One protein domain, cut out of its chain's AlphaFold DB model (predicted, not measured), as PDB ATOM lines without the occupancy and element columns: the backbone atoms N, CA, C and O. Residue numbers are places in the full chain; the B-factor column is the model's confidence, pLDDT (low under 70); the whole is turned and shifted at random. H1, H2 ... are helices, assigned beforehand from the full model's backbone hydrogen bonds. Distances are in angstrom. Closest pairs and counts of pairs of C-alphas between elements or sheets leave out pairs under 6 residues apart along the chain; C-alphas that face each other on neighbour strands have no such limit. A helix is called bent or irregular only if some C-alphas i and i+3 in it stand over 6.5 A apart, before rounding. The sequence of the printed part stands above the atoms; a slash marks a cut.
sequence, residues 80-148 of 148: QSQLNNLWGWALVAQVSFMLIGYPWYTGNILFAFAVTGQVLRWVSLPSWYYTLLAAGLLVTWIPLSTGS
ATOM      1  N   GLN A  80       7.093 -47.652  -2.630       87.88
ATOM      2  CA  GLN A  80       5.914 -47.117  -1.935       87.88
ATOM      3  C   GLN A  80       4.673 -47.995  -2.130       87.88
ATOM      4  O   GLN A  80       3.881 -48.117  -1.211       87.88
ATOM      5  N   SER A  81       4.507 -48.648  -3.284       86.06
ATOM      6  CA  SER A  81       3.377 -49.559  -3.518       86.06
ATOM      7  C   SER A  81       3.369 -50.743  -2.546       86.06
ATOM      8  O   SER A  81       2.310 -51.139  -2.065       86.06
ATOM      9  N   GLN A  82       4.547 -51.273  -2.196       85.31
ATOM     10  CA  GLN A  82       4.674 -52.331  -1.191       85.31
ATOM     11  C   GLN A  82       4.313 -51.814   0.206       85.31
ATOM     12  O   GLN A  82       3.606 -52.502   0.938       85.31
ATOM     13  N   LEU A  83       4.741 -50.594   0.550       88.50
ATOM     14  CA  LEU A  83       4.357 -49.949   1.807       88.50
ATOM     15  C   LEU A  83       2.854 -49.659   1.861       88.50
ATOM     16  O   LEU A  83       2.233 -49.930   2.877       88.50
ATOM     17  N   ASN A  84       2.245 -49.178   0.777       89.56
ATOM     18  CA  ASN A  84       0.806 -48.909   0.712       89.56
ATOM     19  C   ASN A  84      -0.012 -50.183   0.937       89.56
ATOM     20  O   ASN A  84      -0.985 -50.162   1.687       89.56
ATOM     21  N   ASN A  85       0.412 -51.303   0.343       87.94
ATOM     22  CA  ASN A  85      -0.205 -52.599   0.612       87.94
ATOM     23  C   ASN A  85      -0.052 -52.991   2.085       87.94
ATOM     24  O   ASN A  85      -1.006 -53.479   2.682       87.94
ATOM     25  N   LEU A  86       1.119 -52.760   2.685       88.94
ATOM     26  CA  LEU A  86       1.364 -53.052   4.096       88.94
ATOM     27  C   LEU A  86       0.495 -52.188   5.025       88.94
ATOM     28  O   LEU A  86      -0.092 -52.723   5.958       88.94
ATOM     29  N   TRP A  87       0.340 -50.894   4.732       90.31
ATOM     30  CA  TRP A  87      -0.596 -49.999   5.419       90.31
ATOM     31  C   TRP A  87      -2.048 -50.469   5.277       90.31
ATOM     32  O   TRP A  87      -2.783 -50.499   6.261       90.31
ATOM     33  N   GLY A  88      -2.457 -50.890   4.075       89.69
ATOM     34  CA  GLY A  88      -3.786 -51.452   3.832       89.69
ATOM     35  C   GLY A  88      -4.040 -52.712   4.660       89.69
ATOM     36  O   GLY A  88      -5.051 -52.809   5.349       89.69
ATOM     37  N   TRP A  89      -3.089 -53.648   4.669       87.31
ATOM     38  CA  TRP A  89      -3.179 -54.852   5.495       87.31
ATOM     39  C   TRP A  89      -3.142 -54.549   6.993       87.31
ATOM     40  O   TRP A  89      -3.855 -55.205   7.747       87.31
ATOM     41  N   ALA A  90      -2.382 -53.541   7.430       87.31
ATOM     42  CA  ALA A  90      -2.372 -53.098   8.820       87.31
ATOM     43  C   ALA A  90      -3.746 -52.577   9.259       87.31
ATOM     44  O   ALA A  90      -4.202 -52.925  10.344       87.31
ATOM     45  N   LEU A  91      -4.445 -51.822   8.406       87.12
ATOM     46  CA  LEU A  91      -5.814 -51.367   8.674       87.12
ATOM     47  C   LEU A  91      -6.803 -52.535   8.755       87.12
ATOM     48  O   LEU A  91      -7.611 -52.586   9.678       87.12
ATOM     49  N   VAL A  92      -6.715 -53.495   7.830       84.56
ATOM     50  CA  VAL A  92      -7.563 -54.699   7.853       84.56
ATOM     51  C   VAL A  92      -7.319 -55.510   9.129       84.56
ATOM     52  O   VAL A  92      -8.267 -55.888   9.811       84.56
ATOM     53  N   ALA A  93      -6.055 -55.728   9.501       83.12
ATOM     54  CA  ALA A  93      -5.691 -56.445  10.720       83.12
ATOM     55  C   ALA A  93      -6.107 -55.697  11.997       83.12
ATOM     56  O   ALA A  93      -6.423 -56.339  13.000       83.12
ATOM     57  N   GLN A  94      -6.163 -54.361  11.961       84.94
ATOM     58  CA  GLN A  94      -6.609 -53.547  13.091       84.94
ATOM     59  C   GLN A  94      -8.061 -53.848  13.469       84.94
ATOM     60  O   GLN A  94      -8.382 -53.852  14.652       84.94
ATOM     61  N   VAL A  95      -8.927 -54.155  12.495       82.31
ATOM     62  CA  VAL A  95     -10.316 -54.557  12.771       82.31
ATOM     63  C   VAL A  95     -10.338 -55.815  13.636       82.31
ATOM     64  O   VAL A  95     -10.979 -55.830  14.684       82.31
ATOM     65  N   SER A  96      -9.581 -56.843  13.252       79.25
ATOM     66  CA  SER A  96      -9.455 -58.067  14.048       79.25
ATOM     67  C   SER A  96      -8.865 -57.783  15.432       79.25
ATOM     68  O   SER A  96      -9.371 -58.298  16.422       79.25
ATOM     69  N   PHE A  97      -7.846 -56.923  15.515       77.56
ATOM     70  CA  PHE A  97      -7.205 -56.530  16.774       77.56
ATOM     71  C   PHE A  97      -8.201 -55.884  17.756       77.56
ATOM     72  O   PHE A  97      -8.236 -56.250  18.931       77.56
ATOM     73  N   MET A  98      -9.080 -55.006  17.258       80.19
ATOM     74  CA  MET A  98     -10.161 -54.408  18.052       80.19
ATOM     75  C   MET A  98     -11.191 -55.446  18.515       80.19
ATOM     76  O   MET A  98     -11.614 -55.413  19.668       80.19
ATOM     77  N   LEU A  99     -11.585 -56.383  17.644       79.19
ATOM     78  CA  LEU A  99     -12.558 -57.435  17.981       79.19
ATOM     79  C   LEU A  99     -12.062 -58.370  19.090       79.19
ATOM     80  O   LEU A  99     -12.865 -58.946  19.819       79.19
ATOM     81  N   ILE A 100     -10.743 -58.496  19.232       73.19
ATOM     82  CA  ILE A 100     -10.083 -59.305  20.263       73.19
ATOM     83  C   ILE A 100      -9.997 -58.553  21.610       73.19
ATOM     84  O   ILE A 100      -9.593 -59.125  22.619       73.19
ATOM     85  N   GLY A 101     -10.445 -57.294  21.665       72.81
ATOM     86  CA  GLY A 101     -10.553 -56.503  22.893       72.81
ATOM     87  C   GLY A 101      -9.380 -55.557  23.150       72.81
ATOM     88  O   GLY A 101      -9.330 -54.930  24.208       72.81
ATOM     89  N   TYR A 102      -8.448 -55.420  22.200       75.62
ATOM     90  CA  TYR A 102      -7.380 -54.427  22.310       75.62
ATOM     91  C   TYR A 102      -7.898 -53.005  22.039       75.62
ATOM     92  O   TYR A 102      -8.806 -52.817  21.221       75.62
ATOM     93  N   PRO A 103      -7.315 -51.972  22.681       78.94
ATOM     94  CA  PRO A 103      -7.691 -50.590  22.424       78.94
ATOM     95  C   PRO A 103      -7.468 -50.208  20.959       78.94
ATOM     96  O   PRO A 103      -6.414 -50.470  20.387       78.94
ATOM     97  N   TRP A 104      -8.442 -49.522  20.361       76.69
ATOM     98  CA  TRP A 104      -8.419 -49.146  18.943       76.69
ATOM     99  C   TRP A 104      -7.230 -48.258  18.547       76.69
ATOM    100  O   TRP A 104      -6.812 -48.286  17.389       76.69
ATOM    101  N   TYR A 105      -6.701 -47.479  19.498       77.81
ATOM    102  CA  TYR A 105      -5.552 -46.590  19.312       77.81
ATOM    103  C   TYR A 105      -4.207 -47.318  19.417       77.81
ATOM    104  O   TYR A 105      -3.188 -46.777  18.998       77.81
ATOM    105  N   THR A 106      -4.187 -48.535  19.958       79.94
ATOM    106  CA  THR A 106      -2.990 -49.370  19.991       79.94
ATOM    107  C   THR A 106      -2.836 -50.026  18.632       79.94
ATOM    108  O   THR A 106      -3.674 -50.831  18.226       79.94
ATOM    109  N   GLY A 107      -1.793 -49.673  17.891       78.94
ATOM    110  CA  GLY A 107      -1.637 -50.205  16.545       78.94
ATOM    111  C   GLY A 107      -1.015 -51.604  16.544       78.94
ATOM    112  O   GLY A 107      -0.062 -51.876  17.266       78.94
ATOM    113  N   ASN A 108      -1.550 -52.495  15.710       85.62
ATOM    114  CA  ASN A 108      -1.020 -53.846  15.544       85.62
ATOM    115  C   ASN A 108       0.407 -53.879  14.955       85.62
ATOM    116  O   ASN A 108       0.904 -52.918  14.367       85.62
ATOM    117  N   ILE A 109       1.040 -55.049  15.035       82.94
ATOM    118  CA  ILE A 109       2.405 -55.303  14.554       82.94
ATOM    119  C   ILE A 109       2.661 -54.878  13.093       82.94
ATOM    120  O   ILE A 109       3.758 -54.421  12.768       82.94
ATOM    121  N   LEU A 110       1.676 -54.975  12.190       86.00
ATOM    122  CA  LEU A 110       1.866 -54.581  10.789       86.00
ATOM    123  C   LEU A 110       2.063 -53.073  10.647       86.00
ATOM    124  O   LEU A 110       2.817 -52.649   9.773       86.00
ATOM    125  N   PHE A 111       1.463 -52.264  11.526       87.44
ATOM    126  CA  PHE A 111       1.749 -50.833  11.569       87.44
ATOM    127  C   PHE A 111       3.197 -50.554  11.973       87.44
ATOM    128  O   PHE A 111       3.812 -49.668  11.385       87.44
ATOM    129  N   ALA A 112       3.785 -51.331  12.887       87.75
ATOM    130  CA  ALA A 112       5.196 -51.174  13.242       87.75
ATOM    131  C   ALA A 112       6.110 -51.413  12.027       87.75
ATOM    132  O   ALA A 112       7.025 -50.626  11.770       87.75
ATOM    133  N   PHE A 113       5.822 -52.439  11.217       87.94
ATOM    134  CA  PHE A 113       6.532 -52.669   9.954       87.94
ATOM    135  C   PHE A 113       6.265 -51.567   8.920       87.94
ATOM    136  O   PHE A 113       7.188 -51.155   8.213       87.94
ATOM    137  N   ALA A 114       5.029 -51.066   8.832       89.00
ATOM    138  CA  ALA A 114       4.655 -50.008   7.897       89.00
ATOM    139  C   ALA A 114       5.357 -48.683   8.220       89.00
ATOM    140  O   ALA A 114       5.957 -48.078   7.333       89.00
ATOM    141  N   VAL A 115       5.356 -48.276   9.494       89.62
ATOM    142  CA  VAL A 115       6.055 -47.082   9.988       89.62
ATOM    143  C   VAL A 115       7.555 -47.220   9.777       89.62
ATOM    144  O   VAL A 115       8.164 -46.338   9.174       89.62
ATOM    145  N   THR A 116       8.149 -48.345  10.188       89.38
ATOM    146  CA  THR A 116       9.590 -48.589  10.020       89.38
ATOM    147  C   THR A 116       9.991 -48.545   8.544       89.38
ATOM    148  O   THR A 116      10.955 -47.871   8.181       89.38
ATOM    149  N   GLY A 117       9.232 -49.205   7.666       88.81
ATOM    150  CA  GLY A 117       9.481 -49.187   6.226       88.81
ATOM    151  C   GLY A 117       9.307 -47.800   5.599       88.81
ATOM    152  O   GLY A 117      10.097 -47.418   4.736       88.81
ATOM    153  N   GLN A 118       8.317 -47.027   6.051       90.06
ATOM    154  CA  GLN A 118       8.070 -45.666   5.574       90.06
ATOM    155  C   GLN A 118       9.186 -44.702   5.984       90.06
ATOM    156  O   GLN A 118       9.667 -43.936   5.148       90.06
ATOM    157  N   VAL A 119       9.630 -44.784   7.239       88.19
ATOM    158  CA  VAL A 119      10.780 -44.038   7.766       88.19
ATOM    159  C   VAL A 119      12.034 -44.381   6.979       88.19
ATOM    160  O   VAL A 119      12.704 -43.476   6.487       88.19
ATOM    161  N   LEU A 120      12.321 -45.673   6.801       87.56
ATOM    162  CA  LEU A 120      13.511 -46.119   6.087       87.56
ATOM    163  C   LEU A 120      13.512 -45.602   4.644       87.56
ATOM    164  O   LEU A 120      14.509 -45.040   4.204       87.56
ATOM    165  N   ARG A 121      12.372 -45.682   3.945       87.88
ATOM    166  CA  ARG A 121      12.227 -45.133   2.590       87.88
ATOM    167  C   ARG A 121      12.500 -43.631   2.543       87.88
ATOM    168  O   ARG A 121      13.190 -43.176   1.639       87.88
ATOM    169  N   TRP A 122      11.938 -42.859   3.469       85.81
ATOM    170  CA  TRP A 122      12.100 -41.405   3.498       85.81
ATOM    171  C   TRP A 122      13.517 -40.967   3.858       85.81
ATOM    172  O   TRP A 122      14.019 -40.026   3.252       85.81
ATOM    173  N   VAL A 123      14.184 -41.675   4.770       85.81
ATOM    174  CA  VAL A 123      15.594 -41.431   5.116       85.81
ATOM    175  C   VAL A 123      16.531 -41.789   3.958       85.81
ATOM    176  O   VAL A 123      17.563 -41.147   3.791       85.81
ATOM    177  N   SER A 124      16.175 -42.769   3.122       81.44
ATOM    178  CA  SER A 124      16.938 -43.091   1.909       81.44
ATOM    179  C   SER A 124      16.812 -42.041   0.794       81.44
ATOM    180  O   SER A 124      17.548 -42.126  -0.188       81.44
ATOM    181  N   LEU A 125      15.898 -41.066   0.901       83.38
ATOM    182  CA  LEU A 125      15.742 -40.017  -0.110       83.38
ATOM    183  C   LEU A 125      16.720 -38.850   0.135       83.38
ATOM    184  O   LEU A 125      16.925 -38.457   1.279       83.38
ATOM    185  N   PRO A 126      17.264 -38.203  -0.918       75.75
ATOM    186  CA  PRO A 126      18.310 -37.175  -0.779       75.75
ATOM    187  C   PRO A 126      17.895 -35.865  -0.085       75.75
ATOM    188  O   PRO A 126      18.721 -34.972   0.077       75.75
ATOM    189  N   SER A 127      16.617 -35.688   0.257       79.88
ATOM    190  CA  SER A 127      16.069 -34.402   0.700       79.88
ATOM    191  C   SER A 127      15.740 -34.409   2.191       79.88
ATOM    192  O   SER A 127      14.962 -35.233   2.669       79.88
ATOM    193  N   TRP A 128      16.287 -33.428   2.913       74.94
ATOM    194  CA  TRP A 128      16.152 -33.271   4.365       74.94
ATOM    195  C   TRP A 128      14.700 -33.094   4.847       74.94
ATOM    196  O   TRP A 128      14.382 -33.449   5.982       74.94
ATOM    197  N   TYR A 129      13.798 -32.606   3.985       78.38
ATOM    198  CA  TYR A 129      12.366 -32.506   4.287       78.38
ATOM    199  C   TYR A 129      11.746 -33.875   4.608       78.38
ATOM    200  O   TYR A 129      10.894 -33.977   5.489       78.38
ATOM    201  N   TYR A 130      12.197 -34.948   3.948       80.44
ATOM    202  CA  TYR A 130      11.706 -36.303   4.218       80.44
ATOM    203  C   TYR A 130      12.200 -36.846   5.561       80.44
ATOM    204  O   TYR A 130      11.484 -37.606   6.209       80.44
ATOM    205  N   THR A 131      13.364 -36.398   6.033       77.88
ATOM    206  CA  THR A 131      13.870 -36.730   7.371       77.88
ATOM    207  C   THR A 131      12.996 -36.121   8.467       77.88
ATOM    208  O   THR A 131      12.721 -36.780   9.466       77.88
ATOM    209  N   LEU A 132      12.489 -34.898   8.266       83.12
ATOM    210  CA  LEU A 132      11.523 -34.291   9.187       83.12
ATOM    211  C   LEU A 132      10.186 -35.037   9.197       83.12
ATOM    212  O   LEU A 132       9.628 -35.268  10.268       83.12
ATOM    213  N   LEU A 133       9.689 -35.453   8.029       83.44
ATOM    214  CA  LEU A 133       8.471 -36.267   7.935       83.44
ATOM    215  C   LEU A 133       8.638 -37.621   8.635       83.44
ATOM    216  O   LEU A 133       7.740 -38.060   9.351       83.44
ATOM    217  N   ALA A 134       9.802 -38.256   8.485       81.94
ATOM    218  CA  ALA A 134      10.136 -39.493   9.180       81.94
ATOM    219  C   ALA A 134      10.183 -39.304  10.705       81.94
ATOM    220  O   ALA A 134       9.600 -40.101  11.439       81.94
ATOM    221  N   ALA A 135      10.819 -38.229  11.180       81.12
ATOM    222  CA  ALA A 135      10.858 -37.896  12.600       81.12
ATOM    223  C   ALA A 135       9.452 -37.626  13.159       81.12
ATOM    224  O   ALA A 135       9.095 -38.170  14.201       81.12
ATOM    225  N   GLY A 136       8.631 -36.853  12.440       86.31
ATOM    226  CA  GLY A 136       7.240 -36.590  12.813       86.31
ATOM    227  C   GLY A 136       6.422 -37.876  12.931       86.31
ATOM    228  O   GLY A 136       5.759 -38.086  13.945       86.31
ATOM    229  N   LEU A 137       6.538 -38.778  11.951       87.25
ATOM    230  CA  LEU A 137       5.848 -40.067  11.972       87.25
ATOM    231  C   LEU A 137       6.260 -40.919  13.185       87.25
ATOM    232  O   LEU A 137       5.394 -41.459  13.871       87.25
ATOM    233  N   LEU A 138       7.558 -41.000  13.497       85.38
ATOM    234  CA  LEU A 138       8.045 -41.738  14.668       85.38
ATOM    235  C   LEU A 138       7.517 -41.157  15.980       85.38
ATOM    236  O   LEU A 138       7.025 -41.908  16.820       85.38
ATOM    237  N   VAL A 139       7.569 -39.832  16.140       87.12
ATOM    238  CA  VAL A 139       7.065 -39.152  17.343       87.12
ATOM    239  C   VAL A 139       5.577 -39.427  17.542       87.12
ATOM    240  O   VAL A 139       5.151 -39.683  18.664       87.12
ATOM    241  N   THR A 140       4.791 -39.437  16.463       83.62
ATOM    242  CA  THR A 140       3.362 -39.776  16.546       83.62
ATOM    243  C   THR A 140       3.102 -41.256  16.815       83.62
ATOM    244  O   THR A 140       2.101 -41.593  17.440       83.62
ATOM    245  N   TRP A 141       3.986 -42.148  16.363       83.81
ATOM    246  CA  TRP A 141       3.789 -43.591  16.459       83.81
ATOM    247  C   TRP A 141       4.184 -44.174  17.820       83.81
ATOM    248  O   TRP A 141       3.486 -45.048  18.324       83.81
ATOM    249  N   ILE A 142       5.263 -43.684  18.440       82.38
ATOM    250  CA  ILE A 142       5.786 -44.215  19.715       82.38
ATOM    251  C   ILE A 142       4.707 -44.307  20.820       82.38
ATOM    252  O   ILE A 142       4.635 -45.338  21.490       82.38
ATOM    253  N   PRO A 143       3.826 -43.306  21.018       81.81
ATOM    254  CA  PRO A 143       2.737 -43.422  21.990       81.81
ATOM    255  C   PRO A 143       1.721 -44.527  21.648       81.81
ATOM    256  O   PRO A 143       1.191 -45.180  22.547       81.81
ATOM    257  N   LEU A 144       1.476 -44.761  20.356       74.38
ATOM    258  CA  LEU A 144       0.492 -45.722  19.841       74.38
ATOM    259  C   LEU A 144       1.019 -47.168  19.835       74.38
ATOM    260  O   LEU A 144       0.229 -48.107  19.752       74.38
ATOM    261  N   SER A 145       2.336 -47.359  19.953       73.31
ATOM    262  CA  SER A 145       2.976 -48.680  19.993       73.31
ATOM    263  C   SER A 145       3.090 -49.273  21.399       73.31
ATOM    264  O   SER A 145       3.667 -50.339  21.570       73.31
ATOM    265  N   THR A 146       2.600 -48.588  22.435       63.38
ATOM    266  CA  THR A 146       2.817 -49.007  23.833       63.38
ATOM    267  C   THR A 146       1.988 -50.217  24.278       63.38
ATOM    268  O   THR A 146       2.245 -50.755  25.353       63.38
ATOM    269  N   GLY A 147       1.023 -50.670  23.472       56.28
ATOM    270  CA  GLY A 147       0.160 -51.815  23.796       56.28
ATOM    271  C   GLY A 147       0.218 -52.993  22.818       56.28
ATOM    272  O   GLY A 147      -0.645 -53.863  22.914       56.28
ATOM    273  N   SER A 148       1.145 -52.980  21.853       49.91
ATOM    274  CA  SER A 148       1.298 -54.016  20.815       49.91
ATOM    275  C   SER A 148       2.200 -55.164  21.241       49.91
ATOM    276  O   SER A 148       3.256 -54.855  21.841       49.91
TER     277      SER A 148
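This is residues 80 to 148 of the 148 residues of the protein "Type-F conjugative transfer system pilin acetylase TraX" of Klebsiella pneumoniae (UniProt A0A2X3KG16). Three helices fold back on one another in a flat zigzag, H1 to H2 to H3, with H2 in the middle between the other two. H1, the longest, is slid along towards one end, and the link after it makes that tip of the long axis; the turn between H2 and H3 sticks out at the opposite tip with residues 124 to 129. After H3, residues 142 to 148 make a tail with no named element. The printed part has 69 residues with three named helices, in the order H1, H2, H3, and no named strand; its class is all helix. It is only just compact, close to loose, with a radius of gyration of the C-alphas of 12.8 A, and its C-alphas span 42 by 25 by 11 A.

H1, residues 80 to 99, touches H2, residues 109 to 123, where the closest C-alphas, those of Ala 90 and Leu 110, are 4.9 A apart. Their lines stand at a shallow tilt of 25 degrees, and they run opposite ways, as a helical hairpin. H2 also touches H3, residues 128 to 141; the closest C-alphas are those of Val 119 and Ala 134, 4.8 A apart. These two helices form a second helical hairpin, at a shallow tilt of 18 degrees and running opposite ways. Centre to centre, H2 is 12.3 A from H1 and 10.9 A from H3. H1 and H3 are apart, with no C-alpha of the one within 8 A of the other. Every backbone O i to N i+4 pair is within hydrogen-bond range in H2 and H3, and 15 of 16 are in H1.

H1 has 20 residues, Gln 80 to Leu 99, and is 29.1 A long from first to last C-alpha. It begins at C-alpha 80, (5.914, -47.117, -1.935), and ends at C-alpha 99, (-12.558, -57.435, 17.981). H2, Ile 109 to Val 123, has 15 residues and a length of 21.3 A. H3, Trp 128 to Trp 141, has 14 residues and a length of 20.1 A, ending at C-alpha 141, (3.789, -43.591, 16.459). No helix is bent.

The two C-alphas farthest apart are those of Gly 101 and Pro 126, at 42.0 A. The C-alphas of Gln 80 and Ser 148, the first and last printed residues, are 24.2 A apart; Ser 148 is also the chain's last residue. The printed part has no cut. The link from H1 to H2, 9 residues, is short, and the link from H2 to H3, 4 residues, is tight. Residues 124 to 129, of which 128 and 129 belong to H3, stand free. The mean pLDDT of the printed part is 82.3, and residues 146 to 148 are under 70.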